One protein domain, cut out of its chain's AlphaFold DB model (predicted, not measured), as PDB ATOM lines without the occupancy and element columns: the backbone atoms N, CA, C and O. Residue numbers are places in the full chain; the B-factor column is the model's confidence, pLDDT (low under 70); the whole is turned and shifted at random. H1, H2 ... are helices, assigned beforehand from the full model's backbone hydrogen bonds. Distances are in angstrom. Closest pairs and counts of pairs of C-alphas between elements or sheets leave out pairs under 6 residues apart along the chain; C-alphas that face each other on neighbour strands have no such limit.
ATOM      1  N   ALA A  72      68.275  20.418 177.623       62.97
ATOM      2  CA  ALA A  72      68.369  21.296 176.463       62.97
ATOM      3  C   ALA A  72      68.512  20.451 175.193       62.97
ATOM      4  O   ALA A  72      69.567  19.861 174.967       62.97
ATOM      5  N   ARG A  73      67.445  20.387 174.396       74.38
ATOM      6  CA  ARG A  73      67.443  19.841 173.034       74.38
ATOM      7  C   ARG A  73      67.006  20.931 172.065       74.38
ATOM      8  O   ARG A  73      66.272  21.838 172.464       74.38
ATOM      9  N   SER A  74      67.513  20.887 170.838       70.00
ATOM     10  CA  SER A  74      67.143  21.855 169.804       70.00
ATOM     11  C   SER A  74      65.669  21.701 169.417       70.00
ATOM     12  O   SER A  74      65.041  20.660 169.644       70.00
ATOM     13  N   SER A  75      65.104  22.788 168.892       71.88
ATOM     14  CA  SER A  75      63.685  22.910 168.565       71.88
ATOM     15  C   SER A  75      63.353  22.464 167.143       71.88
ATOM     16  O   SER A  75      64.166  22.686 166.251       71.88
ATOM     17  N   ALA A  76      62.109  21.990 167.002       70.44
ATOM     18  CA  ALA A  76      61.247  21.880 165.823       70.44
ATOM     19  C   ALA A  76      61.887  21.341 164.538       70.44
ATOM     20  O   ALA A  76      62.630  22.040 163.852       70.44
ATOM     21  N   LEU A  77      61.493  20.116 164.201       85.25
ATOM     22  CA  LEU A  77      61.626  19.563 162.856       85.25
ATOM     23  C   LEU A  77      60.549  20.148 161.937       85.25
ATOM     24  O   LEU A  77      59.462  20.503 162.406       85.25
ATOM     25  N   ASP A  78      60.837  20.221 160.641       89.62
ATOM     26  CA  ASP A  78      59.805  20.490 159.638       89.62
ATOM     27  C   ASP A  78      58.938  19.249 159.341       89.62
ATOM     28  O   ASP A  78      59.167  18.153 159.855       89.62
ATOM     29  N   ASP A  79      57.892  19.420 158.528       89.25
ATOM     30  CA  ASP A  79      56.939  18.344 158.233       89.25
ATOM     31  C   ASP A  79      57.585  17.148 157.500       89.25
ATOM     32  O   ASP A  79      57.164  16.005 157.698       89.25
ATOM     33  N   GLU A  80      58.603  17.384 156.663       92.31
ATOM     34  CA  GLU A  80      59.305  16.327 155.923       92.31
ATOM     35  C   GLU A  80      60.222  15.537 156.863       92.31
ATOM     36  O   GLU A  80      60.205  14.302 156.871       92.31
ATOM     37  N   GLU A  81      60.947  16.240 157.729       93.44
ATOM     38  CA  GLU A  81      61.766  15.661 158.790       93.44
ATOM     39  C   GLU A  81      60.922  14.876 159.806       93.44
ATOM     40  O   GLU A  81      61.331  13.802 160.253       93.44
ATOM     41  N   LEU A  82      59.720  15.357 160.147       94.38
ATOM     42  CA  LEU A  82      58.779  14.643 161.016       94.38
ATOM     43  C   LEU A  82      58.270  13.351 160.379       94.38
ATOM     44  O   LEU A  82      58.189  12.323 161.057       94.38
ATOM     45  N   ALA A  83      57.936  13.384 159.088       94.25
ATOM     46  CA  ALA A  83      57.528  12.189 158.360       94.25
ATOM     47  C   ALA A  83      58.671  11.165 158.302       94.25
ATOM     48  O   ALA A  83      58.455   9.991 158.608       94.25
ATOM     49  N   ALA A  84      59.892  11.612 157.994       95.25
ATOM     50  CA  ALA A  84      61.075  10.758 157.974       95.25
ATOM     51  C   ALA A  84      61.361  10.137 159.351       95.25
ATOM     52  O   ALA A  84      61.593   8.932 159.443       95.25
ATOM     53  N   LEU A  85      61.270  10.930 160.425       94.88
ATOM     54  CA  LEU A  85      61.435  10.453 161.798       94.88
ATOM     55  C   LEU A  85      60.397   9.382 162.161       94.88
ATOM     56  O   LEU A  85      60.745   8.391 162.803       94.88
ATOM     57  N   LYS A  86      59.133   9.560 161.759       96.12
ATOM     58  CA  LYS A  86      58.072   8.575 162.013       96.12
ATOM     59  C   LYS A  86      58.397   7.229 161.361       96.12
ATOM     60  O   LYS A  86      58.327   6.199 162.027       96.12
ATOM     61  N   GLU A  87      58.763   7.242 160.080       96.12
ATOM     62  CA  GLU A  87      59.109   6.028 159.327       96.12
ATOM     63  C   GLU A  87      60.362   5.349 159.899       96.12
ATOM     64  O   GLU A  87      60.378   4.133 160.098       96.12
ATOM     65  N   GLU A  88      61.388   6.133 160.250       94.88
ATOM     66  CA  GLU A  88      62.587   5.631 160.927       94.88
ATOM     67  C   GLU A  88      62.228   4.954 162.259       94.88
ATOM     68  O   GLU A  88      62.697   3.851 162.550       94.88
ATOM     69  N   ALA A  89      61.366   5.582 163.060       94.62
ATOM     70  CA  ALA A  89      60.946   5.057 164.352       94.62
ATOM     71  C   ALA A  89      60.097   3.783 164.233       94.62
ATOM     72  O   ALA A  89      60.264   2.878 165.052       94.62
ATOM     73  N   LEU A  90      59.213   3.682 163.233       95.19
ATOM     74  CA  LEU A  90      58.435   2.464 162.968       95.19
ATOM     75  C   LEU A  90      59.348   1.306 162.552       95.19
ATOM     76  O   LEU A  90      59.253   0.216 163.119       95.19
ATOM     77  N   ALA A  91      60.284   1.556 161.632       93.62
ATOM     78  CA  ALA A  91      61.261   0.557 161.207       93.62
ATOM     79  C   ALA A  91      62.143   0.089 162.376       93.62
ATOM     80  O   ALA A  91      62.325  -1.114 162.581       93.62
ATOM     81  N   ALA A  92      62.638   1.030 163.184       93.00
ATOM     82  CA  ALA A  92      63.427   0.726 164.370       93.00
ATOM     83  C   ALA A  92      62.621  -0.078 165.401       93.00
ATOM     84  O   ALA A  92      63.114  -1.069 165.933       93.00
ATOM     85  N   LEU A  93      61.362   0.292 165.652       92.56
ATOM     86  CA  LEU A  93      60.488  -0.431 166.573       92.56
ATOM     87  C   LEU A  93      60.232  -1.874 166.115       92.56
ATOM     88  O   LEU A  93      60.262  -2.786 166.944       92.56
ATOM     89  N   ALA A  94      60.006  -2.091 164.819       91.25
ATOM     90  CA  ALA A  94      59.845  -3.428 164.254       91.25
ATOM     91  C   ALA A  94      61.108  -4.286 164.452       91.25
ATOM     92  O   ALA A  94      61.005  -5.435 164.887       91.25
ATOM     93  N   GLU A  95      62.298  -3.718 164.218       91.56
ATOM     94  CA  GLU A  95      63.579  -4.376 164.514       91.56
ATOM     95  C   GLU A  95      63.691  -4.716 166.009       91.56
ATOM     96  O   GLU A  95      63.992  -5.851 166.372       91.56
ATOM     97  N   TRP A  96      63.412  -3.755 166.892       91.50
ATOM     98  CA  TRP A  96      63.594  -3.912 168.336       91.50
ATOM     99  C   TRP A  96      62.641  -4.924 168.961       91.50
ATOM    100  O   TRP A  96      63.043  -5.638 169.876       91.50
ATOM    101  N   ARG A  97      61.411  -5.038 168.452       88.19
ATOM    102  CA  ARG A  97      60.453  -6.068 168.887       88.19
ATOM    103  C   ARG A  97      60.919  -7.492 168.572       88.19
ATOM    104  O   ARG A  97      60.509  -8.418 169.264       88.19
ATOM    105  N   ALA A  98      61.774  -7.677 167.565       88.62
ATOM    106  CA  ALA A  98      62.356  -8.980 167.242       88.62
ATOM    107  C   ALA A  98      63.563  -9.343 168.131       88.62
ATOM    108  O   ALA A  98      64.011 -10.493 168.130       88.62
ATOM    109  N   LEU A  99      64.105  -8.379 168.880       88.00
ATOM    110  CA  LEU A  99      65.213  -8.591 169.806       88.00
ATOM    111  C   LEU A  99      64.700  -9.061 171.170       88.00
ATOM    112  O   LEU A  99      63.547  -8.855 171.546       88.00
ATOM    113  N   ASN A 100      65.589  -9.655 171.969       83.31
ATOM    114  CA  ASN A 100      65.263  -9.858 173.379       83.31
ATOM    115  C   ASN A 100      65.188  -8.502 174.121       83.31
ATOM    116  O   ASN A 100      65.827  -7.536 173.689       83.31
ATOM    117  N   PRO A 101      64.470  -8.414 175.260       76.56
ATOM    118  CA  PRO A 101      64.229  -7.138 175.936       76.56
ATOM    119  C   PRO A 101      65.499  -6.353 176.283       76.56
ATOM    120  O   PRO A 101      65.531  -5.141 176.102       76.56
ATOM    121  N   ALA A 102      66.566  -7.022 176.734       78.31
ATOM    122  CA  ALA A 102      67.814  -6.353 177.099       78.31
ATOM    123  C   ALA A 102      68.524  -5.741 175.878       78.31
ATOM    124  O   ALA A 102      68.969  -4.594 175.931       78.31
ATOM    125  N   GLN A 103      68.585  -6.479 174.766       84.56
ATOM    126  CA  GLN A 103      69.157  -5.999 173.505       84.56
ATOM    127  C   GLN A 103      68.334  -4.860 172.901       84.56
ATOM    128  O   GLN A 103      68.907  -3.875 172.439       84.56
ATOM    129  N   ALA A 104      67.004  -4.972 172.942       85.06
ATOM    130  CA  ALA A 104      66.106  -3.917 172.494       85.06
ATOM    131  C   ALA A 104      66.332  -2.631 173.298       85.06
ATOM    132  O   ALA A 104      66.590  -1.580 172.715       85.06
ATOM    133  N   THR A 105      66.350  -2.717 174.635       82.12
ATOM    134  CA  THR A 105      66.657  -1.570 175.501       82.12
ATOM    135  C   THR A 105      68.023  -0.973 175.166       82.12
ATOM    136  O   THR A 105      68.119   0.238 174.990       82.12
ATOM    137  N   GLN A 106      69.073  -1.786 175.006       83.81
ATOM    138  CA  GLN A 106      70.408  -1.286 174.665       83.81
ATOM    139  C   GLN A 106      70.421  -0.531 173.326       83.81
ATOM    140  O   GLN A 106      71.049   0.525 173.209       83.81
ATOM    141  N   ARG A 107      69.709  -1.046 172.316       87.69
ATOM    142  CA  ARG A 107      69.629  -0.426 170.991       87.69
ATOM    143  C   ARG A 107      68.886   0.907 171.041       87.69
ATOM    144  O   ARG A 107      69.393   1.891 170.508       87.69
ATOM    145  N   VAL A 108      67.756   0.954 171.745       86.06
ATOM    146  CA  VAL A 108      66.981   2.185 171.960       86.06
ATOM    147  C   VAL A 108      67.820   3.224 172.707       86.06
ATOM    148  O   VAL A 108      67.863   4.391 172.324       86.06
ATOM    149  N   MET A 109      68.549   2.797 173.742       82.56
ATOM    150  CA  MET A 109      69.403   3.675 174.543       82.56
ATOM    151  C   MET A 109      70.534   4.314 173.734       82.56
ATOM    152  O   MET A 109      70.859   5.478 173.973       82.56
ATOM    153  N   ALA A 110      71.110   3.590 172.772       84.94
ATOM    154  CA  ALA A 110      72.111   4.145 171.866       84.94
ATOM    155  C   ALA A 110      71.528   5.287 171.019       84.94
ATOM    156  O   ALA A 110      72.125   6.355 170.932       84.94
ATOM    157  N   VAL A 111      70.321   5.100 170.476       86.81
ATOM    158  CA  VAL A 111      69.659   6.118 169.648       86.81
ATOM    159  C   VAL A 111      69.206   7.325 170.483       86.81
ATOM    160  O   VAL A 111      69.356   8.468 170.060       86.81
ATOM    161  N   ILE A 112      68.724   7.104 171.711       83.31
ATOM    162  CA  ILE A 112      68.383   8.180 172.657       83.31
ATOM    163  C   ILE A 112      69.599   9.056 172.985       83.31
ATOM    164  O   ILE A 112      69.447  10.266 173.167       83.31
ATOM    165  N   ALA A 113      70.792   8.465 173.084       79.69
ATOM    166  CA  ALA A 113      72.019   9.202 173.380       79.69
ATOM    167  C   ALA A 113      72.401  10.188 172.266       79.69
ATOM    168  O   ALA A 113      73.001  11.224 172.547       79.69
ATOM    169  N   GLU A 114      72.027   9.872 171.027       82.25
ATOM    170  CA  GLU A 114      72.276  10.682 169.832       82.25
ATOM    171  C   GLU A 114      71.122  11.650 169.518       82.25
ATOM    172  O   GLU A 114      71.252  12.494 168.635       82.25
ATOM    173  N   ALA A 115      69.996  11.560 170.236       81.81
ATOM    174  CA  ALA A 115      68.829  12.412 170.023       81.81
ATOM    175  C   ALA A 115      69.060  13.836 170.564       81.81
ATOM    176  O   ALA A 115      68.818  14.142 171.741       81.81
ATOM    177  N   ASP A 116      69.506  14.707 169.667       81.50
ATOM    178  CA  ASP A 116      69.749  16.137 169.859       81.50
ATOM    179  C   ASP A 116      68.476  16.998 169.763       81.50
ATOM    180  O   ASP A 116      68.421  18.072 170.367       81.50
ATOM    181  N   VAL A 117      67.432  16.489 169.097       87.19
ATOM    182  CA  VAL A 117      66.115  17.134 168.944       87.19
ATOM    183  C   VAL A 117      65.075  16.573 169.927       87.19
ATOM    184  O   VAL A 117      65.020  15.368 170.196       87.19
ATOM    185  N   GLN A 118      64.206  17.441 170.466       88.38
ATOM    186  CA  GLN A 118      63.216  17.069 171.491       88.38
ATOM    187  C   GLN A 118      62.193  16.030 171.013       88.38
ATOM    188  O   GLN A 118      61.986  15.031 171.705       88.38
ATOM    189  N   VAL A 119      61.588  16.214 169.835       91.00
ATOM    190  CA  VAL A 119      60.620  15.244 169.296       91.00
ATOM    191  C   VAL A 119      61.269  13.888 169.012       91.00
ATOM    192  O   VAL A 119      60.680  12.853 169.322       91.00
ATOM    193  N   LYS A 120      62.521  13.872 168.537       91.00
ATOM    194  CA  LYS A 120      63.299  12.647 168.308       91.00
ATOM    195  C   LYS A 120      63.494  11.866 169.611       91.00
ATOM    196  O   LYS A 120      63.204  10.673 169.674       91.00
ATOM    197  N   PHE A 121      63.870  12.557 170.687       88.00
ATOM    198  CA  PHE A 121      63.948  11.956 172.019       88.00
ATOM    199  C   PHE A 121      62.604  11.380 172.488       88.00
ATOM    200  O   PHE A 121      62.551  10.227 172.918       88.00
ATOM    201  N   CYS A 122      61.517  12.152 172.388       89.56
ATOM    202  CA  CYS A 122      60.190  11.695 172.804       89.56
ATOM    203  C   CYS A 122      59.741  10.453 172.021       89.56
ATOM    204  O   CYS A 122      59.218   9.510 172.615       89.56
ATOM    205  N   THR A 123      60.018  10.426 170.715       93.06
ATOM    206  CA  THR A 123      59.679   9.320 169.811       93.06
ATOM    207  C   THR A 123      60.348   8.017 170.247       93.06
ATOM    208  O   THR A 123      59.664   7.012 170.441       93.06
ATOM    209  N   TYR A 124      61.663   8.016 170.488       91.12
ATOM    210  CA  TYR A 124      62.356   6.779 170.872       91.12
ATOM    211  C   TYR A 124      62.085   6.341 172.313       91.12
ATOM    212  O   TYR A 124      62.089   5.142 172.588       91.12
ATOM    213  N   ILE A 125      61.784   7.265 173.232       87.75
ATOM    214  CA  ILE A 125      61.288   6.887 174.565       87.75
ATOM    215  C   ILE A 125      59.910   6.222 174.456       87.75
ATOM    216  O   ILE A 125      59.667   5.206 175.106       87.75
ATOM    217  N   MET A 126      59.012   6.738 173.611       89.81
ATOM    218  CA  MET A 126      57.732   6.074 173.345       89.81
ATOM    219  C   MET A 126      57.928   4.695 172.715       89.81
ATOM    220  O   MET A 126      57.283   3.740 173.142       89.81
ATOM    221  N   ALA A 127      58.843   4.568 171.754       91.06
ATOM    222  CA  ALA A 127      59.190   3.287 171.151       91.06
ATOM    223  C   ALA A 127      59.716   2.282 172.192       91.06
ATOM    224  O   ALA A 127      59.299   1.127 172.177       91.06
ATOM    225  N   LEU A 128      60.545   2.716 173.154       86.31
ATOM    226  CA  LEU A 128      60.984   1.870 174.273       86.31
ATOM    227  C   LEU A 128      59.795   1.326 175.071       86.31
ATOM    228  O   LEU A 128      59.731   0.135 175.374       86.31
ATOM    229  N   PHE A 129      58.838   2.191 175.410       86.62
ATOM    230  CA  PHE A 129      57.644   1.766 176.134       86.62
ATOM    231  C   PHE A 129      56.783   0.803 175.322       86.62
ATOM    232  O   PHE A 129      56.247  -0.140 175.896       86.62
ATOM    233  N   LEU A 130      56.691   0.994 174.007       89.00
ATOM    234  CA  LEU A 130      55.976   0.090 173.108       89.00
ATOM    235  C   LEU A 130      56.647  -1.285 173.009       89.00
ATOM    236  O   LEU A 130      55.946  -2.290 173.050       89.00
ATOM    237  N   VAL A 131      57.983  -1.358 172.975       86.75
ATOM    238  CA  VAL A 131      58.708  -2.642 173.066       86.75
ATOM    239  C   VAL A 131      58.332  -3.383 174.350       86.75
ATOM    240  O   VAL A 131      58.053  -4.580 174.319       86.75
ATOM    241  N   HIS A 132      58.297  -2.682 175.487       79.12
ATOM    242  CA  HIS A 132      57.929  -3.302 176.760       79.12
ATOM    243  C   HIS A 132      56.435  -3.629 176.857       79.12
ATOM    244  O   HIS A 132      56.080  -4.612 177.507       79.12
ATOM    245  N   LEU A 133      55.563  -2.871 176.190       83.19
ATOM    246  CA  LEU A 133      54.133  -3.162 176.124       83.19
ATOM    247  C   LEU A 133      53.855  -4.519 175.461       83.19
ATOM    248  O   LEU A 133      52.984  -5.244 175.934       83.19
ATOM    249  N   GLY A 134      54.653  -4.906 174.461       77.50
ATOM    250  CA  GLY A 134      54.568  -6.224 173.824       77.50
ATOM    251  C   GLY A 134      54.866  -7.410 174.753       77.50
ATOM    252  O   GLY A 134      54.640  -8.552 174.370       77.50
ATOM    253  N   SER A 135      55.350  -7.177 175.981       77.31
ATOM    254  CA  SER A 135      55.498  -8.243 176.986       77.31
ATOM    255  C   SER A 135      54.208  -8.548 177.763       77.31
ATOM    256  O   SER A 135      54.167  -9.516 178.524       77.31
ATOM    257  N   LEU A 136      53.162  -7.733 177.595       80.81
ATOM    258  CA  LEU A 136      51.845  -7.968 178.182       80.81
ATOM    259  C   LEU A 136      51.038  -9.004 177.389       80.81
ATOM    260  O   LEU A 136      51.378  -9.377 176.273       80.81
ATOM    261  N   SER A 137      49.907  -9.434 177.955       83.44
ATOM    262  CA  SER A 137      48.930 -10.234 177.212       83.44
ATOM    263  C   SER A 137      48.226  -9.409 176.129       83.44
ATOM    264  O   SER A 137      47.939  -8.225 176.322       83.44
ATOM    265  N   ASP A 138      47.832 -10.061 175.032       84.06
ATOM    266  CA  ASP A 138      47.096  -9.431 173.924       84.06
ATOM    267  C   ASP A 138      45.828  -8.698 174.384       84.06
ATOM    268  O   ASP A 138      45.460  -7.652 173.849       84.06
ATOM    269  N   ALA A 139      45.160  -9.227 175.414       85.25
ATOM    270  CA  ALA A 139      43.986  -8.599 176.007       85.25
ATOM    271  C   ALA A 139      44.325  -7.240 176.642       85.25
ATOM    272  O   ALA A 139      43.582  -6.274 176.457       85.25
ATOM    273  N   ALA A 140      45.449  -7.148 177.357       85.00
ATOM    274  CA  ALA A 140      45.908  -5.899 177.955       85.00
ATOM    275  C   ALA A 140      46.312  -4.886 176.874       85.00
ATOM    276  O   ALA A 140      45.845  -3.747 176.906       85.00
ATOM    277  N   VAL A 141      47.076  -5.312 175.861       86.12
ATOM    278  CA  VAL A 141      47.444  -4.466 174.708       86.12
ATOM    279  C   VAL A 141      46.197  -3.950 173.980       86.12
ATOM    280  O   VAL A 141      46.105  -2.766 173.645       86.12
ATOM    281  N   GLY A 142      45.189  -4.806 173.789       87.12
ATOM    282  CA  GLY A 142      43.908  -4.438 173.186       87.12
ATOM    283  C   GLY A 142      43.165  -3.345 173.960       87.12
ATOM    284  O   GLY A 142      42.610  -2.428 173.345       87.12
ATOM    285  N   VAL A 143      43.193  -3.389 175.297       88.56
ATOM    286  CA  VAL A 143      42.620  -2.335 176.155       88.56
ATOM    287  C   VAL A 143      43.379  -1.020 175.987       88.56
ATOM    288  O   VAL A 143      42.743   0.012 175.768       88.56
ATOM    289  N   VAL A 144      44.717  -1.047 176.020       88.69
ATOM    290  CA  VAL A 144      45.549   0.155 175.824       88.69
ATOM    291  C   VAL A 144      45.252   0.803 174.477       88.69
ATOM    292  O   VAL A 144      44.954   1.996 174.416       88.69
ATOM    293  N   ARG A 145      45.237   0.011 173.400       88.88
ATOM    294  CA  ARG A 145      44.910   0.492 172.053       88.88
ATOM    295  C   ARG A 145      43.546   1.163 172.005       88.88
ATOM    296  O   ARG A 145      43.408   2.230 171.409       88.88
ATOM    297  N   ARG A 146      42.534   0.526 172.592       88.38
ATOM    298  CA  ARG A 146      41.168   1.044 172.572       88.38
ATOM    299  C   ARG A 146      41.074   2.379 173.305       88.38
ATOM    300  O   ARG A 146      40.519   3.320 172.750       88.38
ATOM    301  N   LEU A 147      41.678   2.480 174.489       88.50
ATOM    302  CA  LEU A 147      41.707   3.721 175.265       88.50
ATOM    303  C   LEU A 147      42.415   4.854 174.517       88.50
ATOM    304  O   LEU A 147      41.885   5.960 174.449       88.50
ATOM    305  N   VAL A 148      43.574   4.581 173.912       89.44
ATOM    306  CA  VAL A 148      44.317   5.579 173.124       89.44
ATOM    307  C   VAL A 148      43.493   6.053 171.921       89.44
ATOM    308  O   VAL A 148      43.404   7.255 171.690       89.44
ATOM    309  N   ARG A 149      42.840   5.140 171.186       87.50
ATOM    310  CA  ARG A 149      42.050   5.474 169.985       87.50
ATOM    311  C   ARG A 149      40.732   6.189 170.267       87.50
ATOM    312  O   ARG A 149      40.306   7.002 169.455       87.50
ATOM    313  N   GLU A 150      40.057   5.854 171.363       88.62
ATOM    314  CA  GLU A 150      38.782   6.483 171.737       88.62
ATOM    315  C   GLU A 150      38.983   7.877 172.358       88.62
ATOM    316  O   GLU A 150      38.024   8.636 172.507       88.62
ATOM    317  N   THR A 151      40.224   8.237 172.697       87.31
ATOM    318  CA  THR A 151      40.553   9.531 173.289       87.31
ATOM    319  C   THR A 151      40.641  10.623 172.209       87.31
ATOM    320  O   THR A 151      41.389  10.468 171.245       87.31
ATOM    321  N   PRO A 152      39.908  11.747 172.341       83.38
ATOM    322  CA  PRO A 152      39.897  12.804 171.331       83.38
ATOM    323  C   PRO A 152      41.147  13.700 171.378       83.38
ATOM    324  O   PRO A 152      41.744  13.907 172.434       83.38
ATOM    325  N   GLY A 153      41.474  14.324 170.242       84.00
ATOM    326  CA  GLY A 153      42.575  15.289 170.115       84.00
ATOM    327  C   GLY A 153      43.954  14.635 169.968       84.00
ATOM    328  O   GLY A 153      44.056  13.425 169.796       84.00
ATOM    329  N   VAL A 154      45.020  15.441 170.018       81.81
ATOM    330  CA  VAL A 154      46.411  14.958 169.874       81.81
ATOM    331  C   VAL A 154      47.152  14.828 171.209       81.81
ATOM    332  O   VAL A 154      48.041  14.002 171.363       81.81
ATOM    333  N   GLU A 155      46.766  15.602 172.217       83.06
ATOM    334  CA  GLU A 155      47.479  15.643 173.499       83.06
ATOM    335  C   GLU A 155      46.992  14.579 174.492       83.06
ATOM    336  O   GLU A 155      47.773  13.934 175.200       83.06
ATOM    337  N   MET A 156      45.677  14.362 174.527       85.69
ATOM    338  CA  MET A 156      45.048  13.435 175.464       85.69
ATOM    339  C   MET A 156      45.452  11.969 175.220       85.69
ATOM    340  O   MET A 156      45.745  11.296 176.210       85.69
ATOM    341  N   PRO A 157      45.552  11.453 173.972       88.44
ATOM    342  CA  PRO A 157      46.014  10.080 173.738       88.44
ATOM    343  C   PRO A 157      47.432   9.830 174.263       88.44
ATOM    344  O   PRO A 157      47.694   8.784 174.859       88.44
ATOM    345  N   LEU A 158      48.331  10.810 174.104       87.50
ATOM    346  CA  LEU A 158      49.697  10.742 174.628       87.50
ATOM    347  C   LEU A 158      49.684  10.716 176.158       87.50
ATOM    348  O   LEU A 158      50.318   9.861 176.768       87.50
ATOM    349  N   THR A 159      48.896  11.590 176.787       85.62
ATOM    350  CA  THR A 159      48.753  11.627 178.251       85.62
ATOM    351  C   THR A 159      48.214  10.306 178.806       85.62
ATOM    352  O   THR A 159      48.750   9.784 179.786       85.62
ATOM    353  N   VAL A 160      47.191   9.729 178.164       89.00
ATOM    354  CA  VAL A 160      46.625   8.422 178.533       89.00
ATOM    355  C   VAL A 160      47.679   7.324 178.419       89.00
ATOM    356  O   VAL A 160      47.873   6.568 179.370       89.00
ATOM    357  N   PHE A 161      48.399   7.259 177.296       87.75
ATOM    358  CA  PHE A 161      49.446   6.262 177.084       87.75
ATOM    359  C   PHE A 161      50.550   6.354 178.144       87.75
ATOM    360  O   PHE A 161      50.896   5.351 178.768       87.75
ATOM    361  N   VAL A 162      51.057   7.560 178.415       83.12
ATOM    362  CA  VAL A 162      52.091   7.760 179.439       83.12
ATOM    363  C   VAL A 162      51.573   7.412 180.836       83.12
ATOM    364  O   VAL A 162      52.306   6.816 181.624       83.12
ATOM    365  N   GLY A 163      50.307   7.708 181.137       82.94
ATOM    366  CA  GLY A 163      49.663   7.307 182.388       82.94
ATOM    367  C   GLY A 163      49.587   5.789 182.569       82.94
ATOM    368  O   GLY A 163      49.842   5.288 183.663       82.94
ATOM    369  N   ILE A 164      49.301   5.044 181.498       85.38
ATOM    370  CA  ILE A 164      49.294   3.573 181.514       85.38
ATOM    371  C   ILE A 164      50.703   3.036 181.770       85.38
ATOM    372  O   ILE A 164      50.894   2.231 182.679       85.38
ATOM    373  N   VAL A 165      51.699   3.517 181.019       79.62
ATOM    374  CA  VAL A 165      53.109   3.137 181.206       79.62
ATOM    375  C   VAL A 165      53.573   3.411 182.633       79.62
ATOM    376  O   VAL A 165      54.224   2.568 183.250       79.62
ATOM    377  N   LEU A 166      53.195   4.565 183.181       77.12
ATOM    378  CA  LEU A 166      53.463   4.916 184.566       77.12
ATOM    379  C   LEU A 166      52.823   3.920 185.539       77.12
ATOM    380  O   LEU A 166      53.495   3.451 186.456       77.12
ATOM    381  N   GLY A 167      51.549   3.579 185.334       78.44
ATOM    382  CA  GLY A 167      50.844   2.589 186.147       78.44
ATOM    383  C   GLY A 167      51.554   1.234 186.157       78.44
ATOM    384  O   GLY A 167      51.799   0.681 187.227       78.44
ATOM    385  N   MET A 168      51.977   0.756 184.985       76.75
ATOM    386  CA  MET A 168      52.734  -0.493 184.853       76.75
ATOM    387  C   MET A 168      54.094  -0.431 185.553       76.75
ATOM    388  O   MET A 168      54.498  -1.383 186.215       76.75
ATOM    389  N   ALA A 169      54.806   0.694 185.436       71.25
ATOM    390  CA  ALA A 169      56.090   0.877 186.105       71.25
ATOM    391  C   ALA A 169      55.943   0.868 187.636       71.25
ATOM    392  O   ALA A 169      56.766   0.269 188.327       71.25
ATOM    393  N   ILE A 170      54.887   1.496 188.168       71.25
ATOM    394  CA  ILE A 170      54.573   1.475 189.606       71.25
ATOM    395  C   ILE A 170      54.284   0.042 190.067       71.25
ATOM    396  O   ILE A 170      54.813  -0.387 191.091       71.25
ATOM    397  N   GLU A 171      53.480  -0.705 189.310       74.06
ATOM    398  CA  GLU A 171      53.153  -2.098 189.622       74.06
ATOM    399  C   GLU A 171      54.402  -2.993 189.625       74.06
ATOM    400  O   GLU A 171      54.629  -3.731 190.584       74.06
ATOM    401  N   ALA A 172      55.262  -2.869 188.609       66.69
ATOM    402  CA  ALA A 172      56.475  -3.674 188.470       66.69
ATOM    403  C   ALA A 172      57.528  -3.404 189.561       66.69
ATOM    404  O   ALA A 172      58.300  -4.298 189.910       66.69
ATOM    405  N   MET A 173      57.585  -2.181 190.098       61.75
ATOM    406  CA  MET A 173      58.587  -1.783 191.098       61.75
ATOM    407  C   MET A 173      58.124  -1.952 192.554       61.75
ATOM    408  O   MET A 173      58.955  -1.897 193.463       61.75
ATOM    409  N   GLY A 174      56.827  -2.165 192.801       59.97
ATOM    410  CA  GLY A 174      56.258  -2.245 194.150       59.97
ATOM    411  C   GLY A 174      56.347  -0.927 194.943       59.97
ATOM    412  O   GLY A 174      56.533   0.157 194.388       59.97
ATOM    413  N   PHE A 175      56.212  -0.997 196.277       43.72
ATOM    414  CA  PHE A 175      56.323   0.161 197.185       43.72
ATOM    415  C   PHE A 175      57.781   0.641 197.306       43.72
ATOM    416  O   PHE A 175      58.449   0.411 198.311       43.72
ATOM    417  N   GLY A 176      58.297   1.290 196.266       49.88
ATOM    418  CA  GLY A 176      59.688   1.744 196.230       49.88
ATOM    419  C   GLY A 176      60.001   2.726 195.110       49.88
ATOM    420  O   GLY A 176      61.160   2.853 194.720       49.88
ATOM    421  N   VAL A 177      58.992   3.416 194.570       53.66
ATOM    422  CA  VAL A 177      59.205   4.437 193.540       53.66
ATOM    423  C   VAL A 177      59.961   5.613 194.167       53.66
ATOM    424  O   VAL A 177      59.387   6.438 194.873       53.66
ATOM    425  N   GLY A 178      61.273   5.676 193.940       59.75
ATOM    426  CA  GLY A 178      62.094   6.791 194.406       59.75
ATOM    427  C   GLY A 178      61.702   8.108 193.727       59.75
ATOM    428  O   GLY A 178      61.312   8.118 192.557       59.75
ATOM    429  N   GLU A 179      61.867   9.236 194.429       61.59
ATOM    430  CA  GLU A 179      61.603  10.589 193.899       61.59
ATOM    431  C   GLU A 179      62.297  10.855 192.549       61.59
ATOM    432  O   GLU A 179      61.775  11.581 191.703       61.59
ATOM    433  N   GLU A 180      63.456  10.230 192.309       60.62
ATOM    434  CA  GLU A 180      64.208  10.343 191.053       60.62
ATOM    435  C   GLU A 180      63.422   9.820 189.838       60.62
ATOM    436  O   GLU A 180      63.460  10.445 188.771       60.62
ATOM    437  N   LEU A 181      62.692   8.711 189.996       66.31
ATOM    438  CA  LEU A 181      61.908   8.097 188.926       66.31
ATOM    439  C   LEU A 181      60.643   8.909 188.638       66.31
ATOM    440  O   LEU A 181      60.376   9.219 187.480       66.31
ATOM    441  N   ILE A 182      59.927   9.348 189.680       67.06
ATOM    442  CA  ILE A 182      58.782  10.269 189.539       67.06
ATOM    443  C   ILE A 182      59.224  11.552 188.836       67.06
ATOM    444  O   ILE A 182      58.557  12.025 187.918       67.06
ATOM    445  N   GLY A 183      60.389  12.087 189.210       69.69
ATOM    446  CA  GLY A 183      60.977  13.239 188.539       69.69
ATOM    447  C   GLY A 183      61.292  12.976 187.064       69.69
ATOM    448  O   GLY A 183      61.101  13.868 186.242       69.69
ATOM    449  N   LEU A 184      61.771  11.780 186.704       69.88
ATOM    450  CA  LEU A 184      62.045  11.404 185.311       69.88
ATOM    451  C   LEU A 184      60.765  11.298 184.483       69.88
ATOM    452  O   LEU A 184      60.701  11.857 183.393       69.88
ATOM    453  N   LEU A 185      59.739  10.659 185.033       72.56
ATOM    454  CA  LEU A 185      58.434  10.515 184.393       72.56
ATOM    455  C   LEU A 185      57.749  11.871 184.215       72.56
ATOM    456  O   LEU A 185      57.286  12.187 183.125       72.56
ATOM    457  N   GLY A 186      57.760  12.717 185.249       75.62
ATOM    458  CA  GLY A 186      57.222  14.075 185.166       75.62
ATOM    459  C   GLY A 186      57.962  14.945 184.148       75.62
ATOM    460  O   GLY A 186      57.338  15.745 183.452       75.62
ATOM    461  N   ARG A 187      59.286  14.769 184.009       77.94
ATOM    462  CA  ARG A 187      60.064  15.422 182.947       77.94
ATOM    463  C   ARG A 187      59.667  14.918 181.569       77.94
ATOM    464  O   ARG A 187      59.461  15.744 180.695       77.94
ATOM    465  N   PHE A 188      59.538  13.607 181.388       78.88
ATOM    466  CA  PHE A 188      59.131  13.041 180.107       78.88
ATOM    467  C   PHE A 188      57.744  13.540 179.685       78.88
ATOM    468  O   PHE A 188      57.603  14.041 178.575       78.88
ATOM    469  N   VAL A 189      56.757  13.508 180.591       78.81
ATOM    470  CA  VAL A 189      55.423  14.078 180.339       78.81
ATOM    471  C   VAL A 189      55.545  15.532 179.894       78.81
ATOM    472  O   VAL A 189      55.020  15.891 178.849       78.81
ATOM    473  N   ARG A 190      56.296  16.364 180.626       82.50
ATOM    474  CA  ARG A 190      56.509  17.766 180.239       82.50
ATOM    475  C   ARG A 190      57.166  17.898 178.863       82.50
ATOM    476  O   ARG A 190      56.701  18.688 178.058       82.50
ATOM    477  N   SER A 191      58.184  17.091 178.568       83.75
ATOM    478  CA  SER A 191      58.850  17.094 177.265       83.75
ATOM    479  C   SER A 191      57.915  16.739 176.114       83.75
ATOM    480  O   SER A 191      58.118  17.263 175.027       83.75
ATOM    481  N   VAL A 192      56.905  15.892 176.326       84.94
ATOM    482  CA  VAL A 192      55.860  15.623 175.323       84.94
ATOM    483  C   VAL A 192      54.883  16.799 175.213       84.94
ATOM    484  O   VAL A 192      54.474  17.166 174.116       84.94
ATOM    485  N   MET A 193      54.523  17.415 176.338       82.75
ATOM    486  CA  MET A 193      53.567  18.530 176.384       82.75
ATOM    487  C   MET A 193      54.108  19.819 175.756       82.75
ATOM    488  O   MET A 193      53.331  20.571 175.171       82.75
ATOM    489  N   ASP A 194      55.421  20.040 175.842       87.56
ATOM    490  CA  ASP A 194      56.118  21.201 175.275       87.56
ATOM    491  C   ASP A 194      56.360  21.078 173.755       87.56
ATOM    492  O   ASP A 194      56.850  22.023 173.138       87.56
ATOM    493  N   LEU A 195      56.026  19.935 173.141       89.25
ATOM    494  CA  LEU A 195      56.099  19.756 171.690       89.25
ATOM    495  C   LEU A 195      55.074  20.630 170.959       89.25
ATOM    496  O   LEU A 195      53.986  20.926 171.464       89.25
ATOM    497  N   THR A 196      55.407  20.990 169.727       90.75
ATOM    498  CA  THR A 196      54.496  21.660 168.800       90.75
ATOM    499  C   THR A 196      53.335  20.741 168.395       90.75
ATOM    500  O   THR A 196      53.405  19.518 168.510       90.75
ATOM    501  N   GLU A 197      52.242  21.326 167.904       90.44
ATOM    502  CA  GLU A 197      51.084  20.571 167.396       90.44
ATOM    503  C   GLU A 197      51.456  19.549 166.295       90.44
ATOM    504  O   GLU A 197      51.055  18.391 166.430       90.44
ATOM    505  N   PRO A 198      52.268  19.889 165.267       91.88
ATOM    506  CA  PRO A 198      52.721  18.912 164.270       91.88
ATOM    507  C   PRO A 198      53.522  17.751 164.874       91.88
ATOM    508  O   PRO A 198      53.288  16.592 164.538       91.88
ATOM    509  N   GLU A 199      54.415  18.036 165.827       93.38
ATOM    510  CA  GLU A 199      55.199  17.016 166.533       93.38
ATOM    511  C   GLU A 199      54.302  16.080 167.361       93.38
ATOM    512  O   GLU A 199      54.464  14.859 167.314       93.38
ATOM    513  N   LYS A 200      53.315  16.630 168.086       92.81
ATOM    514  CA  LYS A 200      52.323  15.837 168.835       92.81
ATOM    515  C   LYS A 200      51.480  14.977 167.896       92.81
ATOM    516  O   LYS A 200      51.275  13.796 168.174       92.81
ATOM    517  N   ALA A 201      51.013  15.542 166.784       93.19
ATOM    518  CA  ALA A 201      50.235  14.818 165.785       93.19
ATOM    519  C   ALA A 201      51.036  13.652 165.179       93.19
ATOM    520  O   ALA A 201      50.510  12.542 165.066       93.19
ATOM    521  N   MET A 202      52.319  13.872 164.873       95.19
ATOM    522  CA  MET A 202      53.227  12.822 164.407       95.19
ATOM    523  C   MET A 202      53.374  11.706 165.451       95.19
ATOM    524  O   MET A 202      53.184  10.537 165.111       95.19
ATOM    525  N   LEU A 203      53.602  12.040 166.729       94.56
ATOM    526  CA  LEU A 203      53.701  11.045 167.807       94.56
ATOM    527  C   LEU A 203      52.415  10.231 167.994       94.56
ATOM    528  O   LEU A 203      52.477   9.032 168.266       94.56
ATOM    529  N   VAL A 204      51.245  10.857 167.846       94.12
ATOM    530  CA  VAL A 204      49.956  10.149 167.895       94.12
ATOM    531  C   VAL A 204      49.788   9.219 166.697       94.12
ATOM    532  O   VAL A 204      49.286   8.106 166.871       94.12
ATOM    533  N   SER A 205      50.209   9.633 165.498       94.50
ATOM    534  CA  SER A 205      50.213   8.759 164.315       94.50
ATOM    535  C   SER A 205      51.111   7.547 164.550       94.50
ATOM    536  O   SER A 205      50.638   6.414 164.467       94.50
ATOM    537  N   PHE A 206      52.360   7.791 164.959       95.69
ATOM    538  CA  PHE A 206      53.331   6.760 165.322       95.69
ATOM    539  C   PHE A 206      52.756   5.766 166.338       95.69
ATOM    540  O   PHE A 206      52.764   4.561 166.102       95.69
ATOM    541  N   LEU A 207      52.191   6.265 167.443       93.94
ATOM    542  CA  LEU A 207      51.596   5.440 168.494       93.94
ATOM    543  C   LEU A 207      50.458   4.558 167.964       93.94
ATOM    544  O   LEU A 207      50.378   3.375 168.293       93.94
ATOM    545  N   ASN A 208      49.567   5.117 167.145       92.06
ATOM    546  CA  ASN A 208      48.424   4.387 166.602       92.06
ATOM    547  C   ASN A 208      48.823   3.297 165.601       92.06
ATOM    548  O   ASN A 208      48.189   2.235 165.592       92.06
ATOM    549  N   GLU A 209      49.831   3.562 164.769       93.50
ATOM    550  CA  GLU A 209      50.397   2.609 163.807       93.50
ATOM    551  C   GLU A 209      51.136   1.487 164.547       93.50
ATOM    552  O   GLU A 209      50.798   0.311 164.395       93.50
ATOM    553  N   ALA A 210      52.027   1.850 165.472       92.12
ATOM    554  CA  ALA A 210      52.789   0.907 166.281       92.12
ATOM    555  C   ALA A 210      51.907  -0.027 167.119       92.12
ATOM    556  O   ALA A 210      52.233  -1.206 167.280       92.12
ATOM    557  N   LEU A 211      50.802   0.488 167.669       89.56
ATOM    558  CA  LEU A 211      49.833  -0.320 168.405       89.56
ATOM    559  C   LEU A 211      49.005  -1.209 167.481       89.56
ATOM    560  O   LEU A 211      48.507  -2.213 167.969       89.56
ATOM    561  N   ALA A 212      48.811  -0.872 166.201       85.38
ATOM    562  CA  ALA A 212      48.037  -1.685 165.259       85.38
ATOM    563  C   ALA A 212      48.814  -2.918 164.766       85.38
ATOM    564  O   ALA A 212      48.232  -4.003 164.661       85.38
ATOM    565  N   GLU A 213      50.116  -2.767 164.516       74.25
ATOM    566  CA  GLU A 213      50.991  -3.837 164.016       74.25
ATOM    567  C   GLU A 213      51.148  -5.017 164.989       74.25
ATOM    568  O   GLU A 213      51.236  -6.164 164.546       74.25
ATOM    569  N   GLU A 214      51.084  -4.787 166.308       63.91
ATOM    570  CA  GLU A 214      51.212  -5.866 167.307       63.91
ATOM    571  C   GLU A 214      50.144  -6.959 167.174       63.91
ATOM    572  O   GLU A 214      50.408  -8.113 167.485       63.91
ATOM    573  N   THR A 215      48.959  -6.650 166.638       53.09
ATOM    574  CA  THR A 215      47.937  -7.688 166.390       53.09
ATOM    575  C   THR A 215      48.085  -8.413 165.058       53.09
ATOM    576  O   THR A 215      47.507  -9.485 164.897       53.09
ATOM    577  N   ALA A 216      48.805  -7.841 164.089       51.75
ATOM    578  CA  ALA A 216      48.961  -8.448 162.765       51.75
ATOM    579  C   ALA A 216      49.980  -9.598 162.787       51.75
ATOM    580  O   ALA A 216      49.777 -10.613 162.124       51.75
ATOM    581  N   SER A 217      51.017  -9.486 163.623       49.28
ATOM    582  CA  SER A 217      52.044 -10.524 163.801       49.28
ATOM    583  C   SER A 217      51.530 -11.803 164.490       49.28
ATOM    584  O   SER A 217      52.260 -12.782 164.567       49.28
ATOM    585  N   ALA A 218      50.276 -11.816 164.965       45.75
ATOM    586  CA  ALA A 218      49.635 -12.949 165.640       45.75
ATOM    587  C   ALA A 218      48.676 -13.768 164.743       45.75
ATOM    588  O   ALA A 218      48.014 -14.682 165.232       45.75
TER     589      ALA A 218
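What this domain is: This is residues 72 to 218 of the 220 residues of the protein "DNA-binding protein" of Firmicutes bacterium (UniProt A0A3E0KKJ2). Helix H3 forms the core of a compact, rounded body: H1, H2 and H7 pack round it as a four-helix bundle, and on the side away from H1 the hairpin of H5 and H6 crosses it. H4 covers parts of H5 and H7, and residues 171 to 176, at the tip of the H5 and H6 hairpin, stick out. The printed part has 147 residues with seven named helices, H1 to H7 in chain order, and no named strand; its class is all helix. The radius of gyration of the C-alphas is 14.7 A, and the spans are 39 by 39 by 34 A.

Where its parts are: Find C-alpha 79 at (56.939, 18.344, 158.233); from there H1 runs 26.9 A to residue 97. Next come H2, residues 101 to 114, H3, residues 118 to 133, and H4, residues 138 to 150. H5, residues 155 to 173, is 27.1 A long, and H6 holds residues 179 to 193. H7, residues 197 to 216, runs 29.5 A to C-alpha 216 at (48.961, -8.448, 162.765).

How they stand to each other: Look first at H1 and H3, which touch at Arg 97 and Val 131, C-alphas 5.7 A apart. The hairpin H2 and H3 has a shallow tilt of 2 degrees, closest at C-alphas 112 and 121, 5.9 A. H7 touches H1 at C-alphas 206 and 86, 6.1 A. H6 touches H3 with residues 188 to 192 alone, at a steep tilt of 61 degrees; C-alphas 192 and 122 are closest, 6.4 A. H4 touches H7 at C-alphas 145 and 211, 6.2 A, and H5 at C-alphas 148 and 157, 4.8 A. H2 and H7 are apart. Every O i to N i+4 pair is within hydrogen-bond range in H1, H3, H4, H5 and H6, against 9 of 10 in H2 and 13 of 16 in H7.

The domain as a whole: The farthest C-alphas, of Glu 80 and Phe 175, are 44.4 A apart. The printed part has no cut, and the six links between helices are tight. Look for pLDDT under 70 at residue 72, residues 172 to 184 and residues 214 to 218.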